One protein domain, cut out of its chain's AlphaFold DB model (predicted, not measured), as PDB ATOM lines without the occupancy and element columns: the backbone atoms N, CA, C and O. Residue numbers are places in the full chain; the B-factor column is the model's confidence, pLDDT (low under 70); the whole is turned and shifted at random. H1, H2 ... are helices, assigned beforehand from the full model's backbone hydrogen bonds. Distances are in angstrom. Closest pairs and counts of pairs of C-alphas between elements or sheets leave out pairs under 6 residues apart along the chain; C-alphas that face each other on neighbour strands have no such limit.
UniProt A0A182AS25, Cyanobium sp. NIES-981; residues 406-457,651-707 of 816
ATOM      1  N   GLU A 406     -27.947  26.567  26.664       84.81
ATOM      2  CA  GLU A 406     -27.610  26.209  25.280       84.81
ATOM      3  C   GLU A 406     -26.148  26.564  24.950       84.81
ATOM      4  O   GLU A 406     -25.738  27.691  25.228       84.81
ATOM      5  N   PRO A 407     -25.331  25.648  24.406       89.81
ATOM      6  CA  PRO A 407     -23.915  25.908  24.157       89.81
ATOM      7  C   PRO A 407     -23.710  27.091  23.201       89.81
ATOM      8  O   PRO A 407     -24.471  27.270  22.250       89.81
ATOM      9  N   LEU A 408     -22.674  27.895  23.451       92.12
ATOM     10  CA  LEU A 408     -22.253  28.933  22.508       92.12
ATOM     11  C   LEU A 408     -21.667  28.287  21.253       92.12
ATOM     12  O   LEU A 408     -20.968  27.277  21.342       92.12
ATOM     13  N   ARG A 409     -21.940  28.857  20.079       93.38
ATOM     14  CA  ARG A 409     -21.428  28.317  18.815       93.38
ATOM     15  C   ARG A 409     -20.235  29.130  18.351       93.38
ATOM     16  O   ARG A 409     -20.366  30.327  18.128       93.38
ATOM     17  N   LEU A 410     -19.097  28.473  18.181       94.44
ATOM     18  CA  LEU A 410     -17.934  29.091  17.563       94.44
ATOM     19  C   LEU A 410     -18.062  29.014  16.042       94.44
ATOM     20  O   LEU A 410     -18.652  28.079  15.492       94.44
ATOM     21  N   THR A 411     -17.509  30.014  15.373       95.19
ATOM     22  CA  THR A 411     -17.283  30.012  13.929       95.19
ATOM     23  C   THR A 411     -16.123  29.080  13.572       95.19
ATOM     24  O   THR A 411     -15.334  28.671  14.425       95.19
ATOM     25  N   GLN A 412     -15.989  28.734  12.291       92.06
ATOM     26  CA  GLN A 412     -14.923  27.835  11.844       92.06
ATOM     27  C   GLN A 412     -13.516  28.403  12.100       92.06
ATOM     28  O   GLN A 412     -12.622  27.647  12.476       92.06
ATOM     29  N   SER A 413     -13.319  29.713  11.921       92.94
ATOM     30  CA  SER A 413     -12.036  30.379  12.179       92.94
ATOM     31  C   SER A 413     -11.686  30.371  13.667       92.94
ATOM     32  O   SER A 413     -10.568  30.011  14.029       92.94
ATOM     33  N   GLU A 414     -12.651  30.683  14.536       94.62
ATOM     34  CA  GLU A 414     -12.488  30.606  15.993       94.62
ATOM     35  C   GLU A 414     -12.161  29.178  16.442       94.62
ATOM     36  O   GLU A 414     -11.247  28.970  17.234       94.62
ATOM     37  N   LEU A 415     -12.863  28.176  15.902       94.44
ATOM     38  CA  LEU A 415     -12.639  26.774  16.252       94.44
ATOM     39  C   LEU A 415     -11.238  26.285  15.854       94.44
ATOM     40  O   LEU A 415     -10.671  25.453  16.552       94.44
ATOM     41  N   GLN A 416     -10.682  26.773  14.742       92.75
ATOM     42  CA  GLN A 416      -9.319  26.436  14.312       92.75
ATOM     43  C   GLN A 416      -8.243  27.228  15.070       92.75
ATOM     44  O   GLN A 416      -7.143  26.716  15.256       92.75
ATOM     45  N   GLY A 417      -8.546  28.461  15.487       92.94
ATOM     46  CA  GLY A 417      -7.601  29.348  16.171       92.94
ATOM     47  C   GLY A 417      -7.541  29.177  17.692       92.94
ATOM     48  O   GLY A 417      -6.543  29.555  18.303       92.94
ATOM     49  N   ILE A 418      -8.584  28.620  18.315       95.88
ATOM     50  CA  ILE A 418      -8.676  28.458  19.770       95.88
ATOM     51  C   ILE A 418      -8.335  27.016  20.159       95.88
ATOM     52  O   ILE A 418      -9.119  26.089  19.937       95.88
ATOM     53  N   ASP A 419      -7.183  26.841  20.805       96.00
ATOM     54  CA  ASP A 419      -6.774  25.580  21.429       96.00
ATOM     55  C   ASP A 419      -7.381  25.403  22.839       96.00
ATOM     56  O   ASP A 419      -8.095  26.270  23.366       96.00
ATOM     57  N   ARG A 420      -7.102  24.262  23.487       95.12
ATOM     58  CA  ARG A 420      -7.613  23.972  24.839       95.12
ATOM     59  C   ARG A 420      -7.221  25.039  25.869       95.12
ATOM     60  O   ARG A 420      -8.014  25.348  26.760       95.12
ATOM     61  N   ALA A 421      -6.010  25.582  25.796       95.69
ATOM     62  CA  ALA A 421      -5.571  26.623  26.722       95.69
ATOM     63  C   ALA A 421      -6.297  27.949  26.435       95.69
ATOM     64  O   ALA A 421      -6.740  28.626  27.368       95.69
ATOM     65  N   GLY A 422      -6.492  28.267  25.154       95.69
ATOM     66  CA  GLY A 422      -7.246  29.416  24.670       95.69
ATOM     67  C   GLY A 422      -8.677  29.438  25.200       95.69
ATOM     68  O   GLY A 422      -9.086  30.431  25.802       95.69
ATOM     69  N   ILE A 423      -9.425  28.334  25.087       95.50
ATOM     70  CA  ILE A 423     -10.813  28.306  25.577       95.50
ATOM     71  C   ILE A 423     -10.898  28.426  27.106       95.50
ATOM     72  O   ILE A 423     -11.801  29.081  27.632       95.50
ATOM     73  N   LEU A 424      -9.945  27.849  27.849       94.56
ATOM     74  CA  LEU A 424      -9.884  28.005  29.306       94.56
ATOM     75  C   LEU A 424      -9.605  29.461  29.697       94.56
ATOM     76  O   LEU A 424     -10.263  29.980  30.602       94.56
ATOM     77  N   ARG A 425      -8.706  30.141  28.974       96.06
ATOM     78  CA  ARG A 425      -8.432  31.573  29.149       96.06
ATOM     79  C   ARG A 425      -9.660  32.426  28.828       96.06
ATOM     80  O   ARG A 425     -10.037  33.261  29.645       96.06
ATOM     81  N   ILE A 426     -10.324  32.184  27.697       95.56
ATOM     82  CA  ILE A 426     -11.576  32.863  27.315       95.56
ATOM     83  C   ILE A 426     -12.624  32.709  28.421       95.56
ATOM     84  O   ILE A 426     -13.265  33.674  28.823       95.56
ATOM     85  N   SER A 427     -12.752  31.513  28.987       93.62
ATOM     86  CA  SER A 427     -13.717  31.235  30.056       93.62
ATOM     87  C   SER A 427     -13.414  31.993  31.345       93.62
ATOM     88  O   SER A 427     -14.326  32.499  31.997       93.62
ATOM     89  N   GLN A 428     -12.137  32.109  31.713       94.94
ATOM     90  CA  GLN A 428     -11.708  32.931  32.848       94.94
ATOM     91  C   GLN A 428     -11.997  34.416  32.601       94.94
ATOM     92  O   GLN A 428     -12.515  35.095  33.486       94.94
ATOM     93  N   LEU A 429     -11.725  34.913  31.393       94.62
ATOM     94  CA  LEU A 429     -12.029  36.291  31.010       94.62
ATOM     95  C   LEU A 429     -13.538  36.578  31.046       94.62
ATOM     96  O   LEU A 429     -13.942  37.607  31.586       94.62
ATOM     97  N   ILE A 430     -14.378  35.646  30.575       93.94
ATOM     98  CA  ILE A 430     -15.841  35.748  30.694       93.94
ATOM     99  C   ILE A 430     -16.256  35.797  32.168       93.94
ATOM    100  O   ILE A 430     -17.044  36.662  32.542       93.94
ATOM    101  N   ASN A 431     -15.710  34.933  33.031       93.31
ATOM    102  CA  ASN A 431     -16.007  34.960  34.468       93.31
ATOM    103  C   ASN A 431     -15.684  36.315  35.104       93.31
ATOM    104  O   ASN A 431     -16.501  36.848  35.859       93.31
ATOM    105  N   ASN A 432     -14.536  36.896  34.746       91.75
ATOM    106  CA  ASN A 432     -14.086  38.189  35.255       91.75
ATOM    107  C   ASN A 432     -15.049  39.332  34.891       91.75
ATOM    108  O   ASN A 432     -15.175  40.277  35.671       91.75
ATOM    109  N   LEU A 433     -15.799  39.233  33.783       90.50
ATOM    110  CA  LEU A 433     -16.854  40.201  33.442       90.50
ATOM    111  C   LEU A 433     -17.979  40.253  34.486       90.50
ATOM    112  O   LEU A 433     -18.650  41.278  34.591       90.50
ATOM    113  N   GLY A 434     -18.177  39.194  35.277       86.69
ATOM    114  CA  GLY A 434     -19.162  39.172  36.366       86.69
ATOM    115  C   GLY A 434     -18.815  40.077  37.548       86.69
ATOM    116  O   GLY A 434     -19.698  40.424  38.322       86.69
ATOM    117  N   THR A 435     -17.551  40.493  37.680       87.81
ATOM    118  CA  THR A 435     -17.118  41.451  38.718       87.81
ATOM    119  C   THR A 435     -17.489  42.900  38.382       87.81
ATOM    120  O   THR A 435     -17.387  43.791  39.225       87.81
ATOM    121  N   LEU A 436     -17.926  43.140  37.143       88.38
ATOM    122  CA  LEU A 436     -18.281  44.443  36.596       88.38
ATOM    123  C   LEU A 436     -19.788  44.480  36.281       88.38
ATOM    124  O   LEU A 436     -20.395  43.428  36.068       88.38
ATOM    125  N   PRO A 437     -20.417  45.668  36.190       88.38
ATOM    126  CA  PRO A 437     -21.825  45.814  35.800       88.38
ATOM    127  C   PRO A 437     -22.052  45.559  34.289       88.38
ATOM    128  O   PRO A 437     -22.751  46.310  33.607       88.38
ATOM    129  N   SER A 438     -21.468  44.485  33.752       87.62
ATOM    130  CA  SER A 438     -21.407  44.157  32.324       87.62
ATOM    131  C   SER A 438     -22.785  43.959  31.695       87.62
ATOM    132  O   SER A 438     -23.001  44.378  30.564       87.62
ATOM    133  N   ALA A 439     -23.755  43.405  32.429       87.44
ATOM    134  CA  ALA A 439     -25.124  43.227  31.932       87.44
ATOM    135  C   ALA A 439     -25.838  44.560  31.634       87.44
ATOM    136  O   ALA A 439     -26.637  44.638  30.704       87.44
ATOM    137  N   GLN A 440     -25.544  45.615  32.404       86.62
ATOM    138  CA  GLN A 440     -26.144  46.943  32.219       86.62
ATOM    139  C   GLN A 440     -25.438  47.721  31.103       86.62
ATOM    140  O   GLN A 440     -26.097  48.348  30.281       86.62
ATOM    141  N   VAL A 441     -24.106  47.626  31.050       87.00
ATOM    142  CA  VAL A 441     -23.256  48.297  30.051       87.00
ATOM    143  C   VAL A 441     -23.409  47.677  28.657       87.00
ATOM    144  O   VAL A 441     -23.362  48.382  27.658       87.00
ATOM    145  N   LEU A 442     -23.628  46.366  28.552       87.69
ATOM    146  CA  LEU A 442     -23.783  45.684  27.258       87.69
ATOM    147  C   LEU A 442     -25.239  45.604  26.783       87.69
ATOM    148  O   LEU A 442     -25.527  44.937  25.784       87.69
ATOM    149  N   LYS A 443     -26.163  46.277  27.478       87.19
ATOM    150  CA  LYS A 443     -27.580  46.300  27.118       87.19
ATOM    151  C   LYS A 443     -27.791  47.135  25.850       87.19
ATOM    152  O   LYS A 443     -27.392  48.296  25.847       87.19
ATOM    153  N   PRO A 444     -28.453  46.614  24.799       82.94
ATOM    154  CA  PRO A 444     -28.673  47.369  23.558       82.94
ATOM    155  C   PRO A 444     -29.417  48.697  23.748       82.94
ATOM    156  O   PRO A 444     -29.234  49.620  22.967       82.94
ATOM    157  N   SER A 445     -30.229  48.816  24.805       82.00
ATOM    158  CA  SER A 445     -30.931  50.059  25.148       82.00
ATOM    159  C   SER A 445     -30.018  51.155  25.714       82.00
ATOM    160  O   SER A 445     -30.482  52.272  25.915       82.00
ATOM    161  N   TRP A 446     -28.761  50.850  26.050       84.69
ATOM    162  CA  TRP A 446     -27.804  51.837  26.545       84.69
ATOM    163  C   TRP A 446     -27.029  52.455  25.379       84.69
ATOM    164  O   TRP A 446     -26.399  51.743  24.600       84.69
ATOM    165  N   ILE A 447     -27.052  53.786  25.277       79.12
ATOM    166  CA  ILE A 447     -26.589  54.535  24.093       79.12
ATOM    167  C   ILE A 447     -25.108  54.292  23.748       79.12
ATOM    168  O   ILE A 447     -24.732  54.318  22.581       79.12
ATOM    169  N   PHE A 448     -24.278  53.990  24.750       85.94
ATOM    170  CA  PHE A 448     -22.842  53.743  24.586       85.94
ATOM    171  C   PHE A 448     -22.484  52.264  24.404       85.94
ATOM    172  O   PHE A 448     -21.306  51.922  24.291       85.94
ATOM    173  N   CYS A 449     -23.475  51.367  24.379       85.56
ATOM    174  CA  CYS A 449     -23.254  49.925  24.272       85.56
ATOM    175  C   CYS A 449     -22.426  49.572  23.031       85.56
ATOM    176  O   CYS A 449     -21.453  48.826  23.132       85.56
ATOM    177  N   VAL A 450     -22.755  50.164  21.878       85.00
ATOM    178  CA  VAL A 450     -22.034  49.938  20.615       85.00
ATOM    179  C   VAL A 450     -20.563  50.339  20.739       85.00
ATOM    180  O   VAL A 450     -19.696  49.578  20.325       85.00
ATOM    181  N   ALA A 451     -20.270  51.471  21.381       85.06
ATOM    182  CA  ALA A 451     -18.906  51.960  21.569       85.06
ATOM    183  C   ALA A 451     -18.082  51.130  22.563       85.06
ATOM    184  O   ALA A 451     -16.868  50.986  22.413       85.06
ATOM    185  N   VAL A 452     -18.726  50.537  23.571       87.94
ATOM    186  CA  VAL A 452     -18.067  49.554  24.442       87.94
ATOM    187  C   VAL A 452     -17.811  48.253  23.683       87.94
ATOM    188  O   VAL A 452     -16.706  47.716  23.753       87.94
ATOM    189  N   ARG A 453     -18.795  47.766  22.913       87.62
ATOM    190  CA  ARG A 453     -18.676  46.541  22.105       87.62
ATOM    191  C   ARG A 453     -17.659  46.660  20.973       87.62
ATOM    192  O   ARG A 453     -17.069  45.646  20.619       87.62
ATOM    193  N   SER A 454     -17.436  47.855  20.424       84.81
ATOM    194  CA  SER A 454     -16.424  48.127  19.392       84.81
ATOM    195  C   SER A 454     -15.033  48.425  19.962       84.81
ATOM    196  O   SER A 454     -14.062  48.467  19.215       84.81
ATOM    197  N   GLY A 455     -14.910  48.600  21.283       84.31
ATOM    198  CA  GLY A 455     -13.652  48.957  21.939       84.31
ATOM    199  C   GLY A 455     -13.304  50.449  21.881       84.31
ATOM    200  O   GLY A 455     -12.274  50.838  22.426       84.31
ATOM    201  N   ALA A 456     -14.162  51.298  21.301       85.38
ATOM    202  CA  ALA A 456     -13.958  52.749  21.216       85.38
ATOM    203  C   ALA A 456     -13.838  53.430  22.594       85.38
ATOM    204  O   ALA A 456     -13.173  54.454  22.728       85.38
ATOM    205  N   LEU A 457     -14.446  52.843  23.631       86.31
ATOM    206  CA  LEU A 457     -14.363  53.322  25.016       86.31
ATOM    207  C   LEU A 457     -13.379  52.532  25.895       86.31
ATOM    208  O   LEU A 457     -13.511  52.570  27.113       86.31
ATOM    209  N   PRO A 651     -14.536  51.485  30.386       92.38
ATOM    210  CA  PRO A 651     -13.183  51.142  29.935       92.38
ATOM    211  C   PRO A 651     -12.736  49.753  30.354       92.38
ATOM    212  O   PRO A 651     -12.248  48.982  29.535       92.38
ATOM    213  N   ALA A 652     -12.986  49.389  31.614       91.25
ATOM    214  CA  ALA A 652     -12.633  48.071  32.122       91.25
ATOM    215  C   ALA A 652     -13.366  46.958  31.354       91.25
ATOM    216  O   ALA A 652     -12.771  45.929  31.056       91.25
ATOM    217  N   ILE A 653     -14.638  47.160  30.997       91.38
ATOM    218  CA  ILE A 653     -15.422  46.174  30.237       91.38
ATOM    219  C   ILE A 653     -14.929  46.096  28.786       91.38
ATOM    220  O   ILE A 653     -14.684  44.997  28.295       91.38
ATOM    221  N   ALA A 654     -14.722  47.236  28.122       91.25
ATOM    222  CA  ALA A 654     -14.194  47.291  26.758       91.25
ATOM    223  C   ALA A 654     -12.794  46.655  26.656       91.25
ATOM    224  O   ALA A 654     -12.535  45.881  25.738       91.25
ATOM    225  N   GLN A 655     -11.918  46.883  27.640       91.44
ATOM    226  CA  GLN A 655     -10.609  46.233  27.710       91.44
ATOM    227  C   GLN A 655     -10.735  44.709  27.844       91.44
ATOM    228  O   GLN A 655     -10.039  43.980  27.143       91.44
ATOM    229  N   ARG A 656     -11.654  44.205  28.680       90.75
ATOM    230  CA  ARG A 656     -11.906  42.756  28.790       90.75
ATOM    231  C   ARG A 656     -12.455  42.151  27.496       90.75
ATOM    232  O   ARG A 656     -12.100  41.021  27.172       90.75
ATOM    233  N   LEU A 657     -13.280  42.882  26.743       91.88
ATOM    234  CA  LEU A 657     -13.732  42.447  25.415       91.88
ATOM    235  C   LEU A 657     -12.576  42.406  24.403       91.88
ATOM    236  O   LEU A 657     -12.476  41.445  23.646       91.88
ATOM    237  N   ASN A 658     -11.659  43.377  24.440       92.62
ATOM    238  CA  ASN A 658     -10.452  43.363  23.606       92.62
ATOM    239  C   ASN A 658      -9.503  42.210  23.987       92.62
ATOM    240  O   ASN A 658      -8.905  41.588  23.116       92.62
ATOM    241  N   GLU A 659      -9.370  41.888  25.277       93.19
ATOM    242  CA  GLU A 659      -8.593  40.727  25.738       93.19
ATOM    243  C   GLU A 659      -9.190  39.400  25.253       93.19
ATOM    244  O   GLU A 659      -8.450  38.475  24.918       93.19
ATOM    245  N   LEU A 660     -10.522  39.302  25.213       93.31
ATOM    246  CA  LEU A 660     -11.233  38.157  24.649       93.31
ATOM    247  C   LEU A 660     -11.008  38.048  23.134       93.31
ATOM    248  O   LEU A 660     -10.743  36.953  22.643       93.31
ATOM    249  N   GLU A 661     -11.043  39.170  22.413       92.94
ATOM    250  CA  GLU A 661     -10.720  39.220  20.983       92.94
ATOM    251  C   GLU A 661      -9.280  38.788  20.703       92.94
ATOM    252  O   GLU A 661      -9.042  37.927  19.858       92.94
ATOM    253  N   ALA A 662      -8.323  39.293  21.483       92.44
ATOM    254  CA  ALA A 662      -6.922  38.892  21.398       92.44
ATOM    255  C   ALA A 662      -6.696  37.406  21.739       92.44
ATOM    256  O   ALA A 662      -5.703  36.817  21.315       92.44
ATOM    257  N   ALA A 663      -7.606  36.787  22.498       92.38
ATOM    258  CA  ALA A 663      -7.605  35.351  22.771       92.38
ATOM    259  C   ALA A 663      -8.267  34.513  21.655       92.38
ATOM    260  O   ALA A 663      -8.341  33.293  21.787       92.38
ATOM    261  N   GLY A 664      -8.731  35.149  20.573       91.44
ATOM    262  CA  GLY A 664      -9.301  34.499  19.392       91.44
ATOM    263  C   GLY A 664     -10.828  34.541  19.301       91.44
ATOM    264  O   GLY A 664     -11.372  33.982  18.355       91.44
ATOM    265  N   ALA A 665     -11.534  35.178  20.245       93.00
ATOM    266  CA  ALA A 665     -12.993  35.319  20.191       93.00
ATOM    267  C   ALA A 665     -13.392  36.471  19.255       93.00
ATOM    268  O   ALA A 665     -13.235  37.640  19.595       93.00
ATOM    269  N   SER A 666     -13.931  36.169  18.079       92.94
ATOM    270  CA  SER A 666     -14.283  37.201  17.101       92.94
ATOM    271  C   SER A 666     -15.449  38.070  17.584       92.94
ATOM    272  O   SER A 666     -16.380  37.582  18.239       92.94
ATOM    273  N   ARG A 667     -15.423  39.365  17.232       87.44
ATOM    274  CA  ARG A 667     -16.492  40.323  17.572       87.44
ATOM    275  C   ARG A 667     -17.844  39.940  16.988       87.44
ATOM    276  O   ARG A 667     -18.844  40.136  17.661       87.44
ATOM    277  N   GLU A 668     -17.863  39.363  15.791       86.31
ATOM    278  CA  GLU A 668     -19.084  38.932  15.097       86.31
ATOM    279  C   GLU A 668     -19.545  37.517  15.494       86.31
ATOM    280  O   GLU A 668     -20.680  37.136  15.216       86.31
ATOM    281  N   GLY A 669     -18.690  36.736  16.164       90.94
ATOM    282  CA  GLY A 669     -18.960  35.360  16.577       90.94
ATOM    283  C   GLY A 669     -19.187  35.233  18.080       90.94
ATOM    284  O   GLY A 669     -20.268  35.533  18.601       90.94
ATOM    285  N   LEU A 670     -18.181  34.722  18.791       92.69
ATOM    286  CA  LEU A 670     -18.306  34.368  20.203       92.69
ATOM    287  C   LEU A 670     -18.562  35.591  21.099       92.69
ATOM    288  O   LEU A 670     -19.380  35.509  22.018       92.69
ATOM    289  N   LEU A 671     -17.911  36.731  20.837       91.88
ATOM    290  CA  LEU A 671     -18.077  37.940  21.655       91.88
ATOM    291  C   LEU A 671     -19.490  38.515  21.579       91.88
ATOM    292  O   LEU A 671     -20.046  38.882  22.617       91.88
ATOM    293  N   GLN A 672     -20.084  38.560  20.385       91.06
ATOM    294  CA  GLN A 672     -21.456  39.028  20.205       91.06
ATOM    295  C   GLN A 672     -22.432  38.170  21.018       91.06
ATOM    296  O   GLN A 672     -23.239  38.704  21.778       91.06
ATOM    297  N   GLN A 673     -22.300  36.841  20.953       93.25
ATOM    298  CA  GLN A 673     -23.155  35.934  21.725       93.25
ATOM    299  C   GLN A 673     -22.969  36.098  23.242       93.25
ATOM    300  O   GLN A 673     -23.947  36.038  23.993       93.25
ATOM    301  N   VAL A 674     -21.733  36.317  23.709       92.00
ATOM    302  CA  VAL A 674     -21.452  36.607  25.126       92.00
ATOM    303  C   VAL A 674     -22.126  37.913  25.547       92.00
ATOM    304  O   VAL A 674     -22.822  37.934  26.564       92.00
ATOM    305  N   ALA A 675     -21.968  38.986  24.768       89.94
ATOM    306  CA  ALA A 675     -22.554  40.286  25.074       89.94
ATOM    307  C   ALA A 675     -24.090  40.237  25.097       89.94
ATOM    308  O   ALA A 675     -24.717  40.763  26.021       89.94
ATOM    309  N   ASP A 676     -24.698  39.552  24.128       90.19
ATOM    310  CA  ASP A 676     -26.149  39.433  24.016       90.19
ATOM    311  C   ASP A 676     -26.740  38.644  25.186       90.19
ATOM    312  O   ASP A 676     -27.666  39.119  25.845       90.19
ATOM    313  N   ARG A 677     -26.157  37.497  25.542       91.19
ATOM    314  CA  ARG A 677     -26.660  36.694  26.665       91.19
ATOM    315  C   ARG A 677     -26.386  37.320  28.035       91.19
ATOM    316  O   ARG A 677     -27.222  37.182  28.929       91.19
ATOM    317  N   LEU A 678     -25.275  38.047  28.209       90.25
ATOM    318  CA  LEU A 678     -25.049  38.865  29.411       90.25
ATOM    319  C   LEU A 678     -26.136  39.935  29.547       90.25
ATOM    320  O   LEU A 678     -26.676  40.126  30.635       90.25
ATOM    321  N   SER A 679     -26.491  40.603  28.445       87.62
ATOM    322  CA  SER A 679     -27.531  41.640  28.452       87.62
ATOM    323  C   SER A 679     -28.932  41.097  28.761       87.62
ATOM    324  O   SER A 679     -29.760  41.809  29.327       87.62
ATOM    325  N   GLN A 680     -29.175  39.821  28.451       88.69
ATOM    326  CA  GLN A 680     -30.398  39.086  28.787       88.69
ATOM    327  C   GLN A 680     -30.415  38.564  30.237       88.69
ATOM    328  O   GLN A 680     -31.374  37.914  30.645       88.69
ATOM    329  N   GLY A 681     -29.375  38.844  31.033       85.94
ATOM    330  CA  GLY A 681     -29.316  38.492  32.453       85.94
ATOM    331  C   GLY A 681     -28.693  37.126  32.757       85.94
ATOM    332  O   GLY A 681     -28.792  36.654  33.891       85.94
ATOM    333  N   MET A 682     -28.036  36.476  31.789       89.38
ATOM    334  CA  MET A 682     -27.266  35.261  32.070       89.38
ATOM    335  C   MET A 682     -26.020  35.605  32.897       89.38
ATOM    336  O   MET A 682     -25.308  36.559  32.587       89.38
ATOM    337  N   SER A 683     -25.728  34.828  33.944       91.50
ATOM    338  CA  SER A 683     -24.520  35.052  34.748       91.50
ATOM    339  C   SER A 683     -23.248  34.724  33.960       91.50
ATOM    340  O   SER A 683     -23.230  33.805  33.135       91.50
ATOM    341  N   SER A 684     -22.160  35.438  34.257       91.44
ATOM    342  CA  SER A 684     -20.849  35.210  33.635       91.44
ATOM    343  C   SER A 684     -20.359  33.772  33.817       91.44
ATOM    344  O   SER A 684     -19.853  33.174  32.875       91.44
ATOM    345  N   GLU A 685     -20.596  33.177  34.987       90.88
ATOM    346  CA  GLU A 685     -20.230  31.788  35.281       90.88
ATOM    347  C   GLU A 685     -20.942  30.777  34.375       90.88
ATOM    348  O   GLU A 685     -20.329  29.835  33.864       90.88
ATOM    349  N   LYS A 686     -22.246  30.976  34.142       90.38
ATOM    350  CA  LYS A 686     -23.022  30.136  33.222       90.38
ATOM    351  C   LYS A 686     -22.545  30.317  31.782       90.38
ATOM    352  O   LYS A 686     -22.459  29.339  31.044       90.38
ATOM    353  N   LEU A 687     -22.179  31.537  31.392       91.31
ATOM    354  CA  LEU A 687     -21.651  31.817  30.057       91.31
ATOM    355  C   LEU A 687     -20.268  31.231  29.818       91.31
ATOM    356  O   LEU A 687     -20.042  30.642  28.767       91.31
ATOM    357  N   ALA A 688     -19.365  31.325  30.791       92.12
ATOM    358  CA  ALA A 688     -18.048  30.712  30.703       92.12
ATOM    359  C   ALA A 688     -18.154  29.187  30.556       92.12
ATOM    360  O   ALA A 688     -17.427  28.578  29.775       92.12
ATOM    361  N   ARG A 689     -19.090  28.546  31.270       90.31
ATOM    362  CA  ARG A 689     -19.380  27.114  31.082       90.31
ATOM    363  C   ARG A 689     -19.985  26.816  29.711       90.31
ATOM    364  O   ARG A 689     -19.519  25.897  29.043       90.31
ATOM    365  N   SER A 690     -20.934  27.632  29.254       91.75
ATOM    366  CA  SER A 690     -21.539  27.513  27.921       91.75
ATOM    367  C   SER A 690     -20.515  27.665  26.783       91.75
ATOM    368  O   SER A 690     -20.579  26.914  25.810       91.75
ATOM    369  N   ALA A 691     -19.528  28.560  26.928       92.50
ATOM    370  CA  ALA A 691     -18.410  28.727  25.995       92.50
ATOM    371  C   ALA A 691     -17.538  27.466  25.917       92.50
ATOM    372  O   ALA A 691     -17.315  26.939  24.828       92.50
ATOM    373  N   ARG A 692     -17.094  26.939  27.071       93.00
ATOM    374  CA  ARG A 692     -16.292  25.699  27.131       93.00
ATOM    375  C   ARG A 692     -17.026  24.521  26.532       93.00
ATOM    376  O   ARG A 692     -16.456  23.801  25.723       93.00
ATOM    377  N   ARG A 693     -18.289  24.340  26.918       92.69
ATOM    378  CA  ARG A 693     -19.130  23.255  26.419       92.69
ATOM    379  C   ARG A 693     -19.333  23.366  24.909       92.69
ATOM    380  O   ARG A 693     -19.251  22.356  24.225       92.69
ATOM    381  N   GLY A 694     -19.564  24.573  24.396       93.12
ATOM    382  CA  GLY A 694     -19.713  24.835  22.967       93.12
ATOM    383  C   GLY A 694     -18.476  24.485  22.149       93.12
ATOM    384  O   GLY A 694     -18.573  23.715  21.196       93.12
ATOM    385  N   TRP A 695     -17.309  24.973  22.572       95.25
ATOM    386  CA  TRP A 695     -16.029  24.604  21.962       95.25
ATOM    387  C   TRP A 695     -15.796  23.094  22.041       95.25
ATOM    388  O   TRP A 695     -15.524  22.460  21.028       95.25
ATOM    389  N   ALA A 696     -15.979  22.493  23.220       94.69
ATOM    390  CA  ALA A 696     -15.705  21.077  23.429       94.69
ATOM    391  C   ALA A 696     -16.618  20.168  22.592       94.69
ATOM    392  O   ALA A 696     -16.129  19.185  22.053       94.69
ATOM    393  N   LEU A 697     -17.905  20.499  22.427       94.25
ATOM    394  CA  LEU A 697     -18.820  19.731  21.571       94.25
ATOM    395  C   LEU A 697     -18.366  19.751  20.107       94.25
ATOM    396  O   LEU A 697     -18.333  18.714  19.457       94.25
ATOM    397  N   GLN A 698     -17.986  20.925  19.599       95.38
ATOM    398  CA  GLN A 698     -17.550  21.062  18.209       95.38
ATOM    399  C   GLN A 698     -16.187  20.404  17.962       95.38
ATOM    400  O   GLN A 698     -15.988  19.770  16.928       95.38
ATOM    401  N   VAL A 699     -15.242  20.539  18.898       95.75
ATOM    402  CA  VAL A 699     -13.930  19.883  18.797       95.75
ATOM    403  C   VAL A 699     -14.066  18.367  18.910       95.75
ATOM    404  O   VAL A 699     -13.432  17.655  18.137       95.75
ATOM    405  N   GLU A 700     -14.901  17.866  19.823       94.38
ATOM    406  CA  GLU A 700     -15.191  16.433  19.957       94.38
ATOM    407  C   GLU A 700     -15.716  15.863  18.639       94.38
ATOM    408  O   GLU A 700     -15.115  14.929  18.111       94.38
ATOM    409  N   GLU A 701     -16.737  16.493  18.052       93.25
ATOM    410  CA  GLU A 701     -17.301  16.087  16.763       93.25
ATOM    411  C   GLU A 701     -16.229  16.048  15.659       93.25
ATOM    412  O   GLU A 701     -16.133  15.079  14.904       93.25
ATOM    413  N   LYS A 702     -15.365  17.072  15.580       93.81
ATOM    414  CA  LYS A 702     -14.277  17.115  14.589       93.81
ATOM    415  C   LYS A 702     -13.232  16.028  14.815       93.81
ATOM    416  O   LYS A 702     -12.822  15.393  13.846       93.81
ATOM    417  N   ILE A 703     -12.804  15.800  16.056       93.88
ATOM    418  CA  ILE A 703     -11.826  14.754  16.380       93.88
ATOM    419  C   ILE A 703     -12.411  13.369  16.075       93.88
ATOM    420  O   ILE A 703     -11.730  12.555  15.454       93.88
ATOM    421  N   SER A 704     -13.673  13.128  16.439       91.38
ATOM    422  CA  SER A 704     -14.395  11.887  16.143       91.38
ATOM    423  C   SER A 704     -14.474  11.606  14.640       91.38
ATOM    424  O   SER A 704     -14.239  10.479  14.216       91.38
ATOM    425  N   LEU A 705     -14.730  12.623  13.811       91.50
ATOM    426  CA  LEU A 705     -14.760  12.474  12.349       91.50
ATOM    427  C   LEU A 705     -13.378  12.211  11.727       91.50
ATOM    428  O   LEU A 705     -13.294  11.591  10.669       91.50
ATOM    429  N   LEU A 706     -12.300  12.690  12.354       90.56
ATOM    430  CA  LEU A 706     -10.929  12.504  11.869       90.56
ATOM    431  C   LEU A 706     -10.358  11.119  12.195       90.56
ATOM    432  O   LEU A 706      -9.422  10.680  11.527       90.56
ATOM    433  N   ASP A 707     -10.874  10.442  13.224       91.31
ATOM    434  CA  ASP A 707     -10.413   9.115  13.628       91.31
ATOM    435  C   ASP A 707     -11.583   8.127  13.776       91.31
ATOM    436  O   ASP A 707     -12.216   8.063  14.837       91.31
TER     437      ASP A 707
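What this domain is: This is residues 406 to 457 and 651 to 707 of the 816 residues of a protein of Cyanobium sp. NIES-981 (UniProt A0A182AS25). A rod of helices: the long H7 and H2 run side by side in opposite ways, and H5 and H6 lie next to them at the end where H7 begins. H1 crosses H7 farther along, the short H3 and H4 pack on H6 and H5 at the same end of the rod where H7 begins, and the last turns of H7 reach out to the opposite tip. The printed part has 109 residues with seven named helices, H1 to H7 in order, and no named strand: all helix. It is compact, with a radius of gyration of the C-alphas of 13.7 A and spans of 49 by 23 by 20 A.

Where its parts are: H7, residues 684 to 706, is 33.0 A long, from (-20.849, 35.210, 33.635) to (-10.929, 12.504, 11.869). H2, residues 420 to 435, is 24.3 A long; H5 is residues 651 to 662 and H6 670 to 679. H1, residues 412 to 417, begins at (-14.923, 27.835, 11.844); H3 is residues 438 to 441 and H4 449 to 453.

How they stand to each other: H7 touches H2 at a shallow tilt of 16 degrees, opposite ways; C-alphas 688 and 427 are closest, 4.4 A. Residues 426 to 433 of H2 touch H5, closest C-alphas 426 and 660, 5.9 A. H6 and H7 form a helical hairpin, closest C-alphas 674 and 687, 6.9 A. H5 and H6, also a hairpin, only just touch, with 3 pairs of C-alphas within 8 A; the closest are 657 and 671, 7.3 A. H1 only just touches H7, with 3 such pairs, about perpendicular at 84 degrees; C-alphas 415 and 695 are closest, 7.0 A. H3 touches H6, C-alphas 439 and 679 at 4.5 A, and H4 touches H5, C-alphas 452 and 654 at 5.0 A. H5 and H7 are apart. Every O i to N i+4 pair is within hydrogen-bond range in H1, H4, H5, H6 and H7, and 10 of 12 in H2; H3 is too short for one.

The domain as a whole: The C-alphas of Ile 447 and Asp 707 are farthest apart, 49.3 A. Residues 458 to 650 are not printed, and C-alphas 457 and 651 are 5.5 A apart across this cut. Of the links that are printed whole, none is long. No printed residue is under 70 in pLDDT.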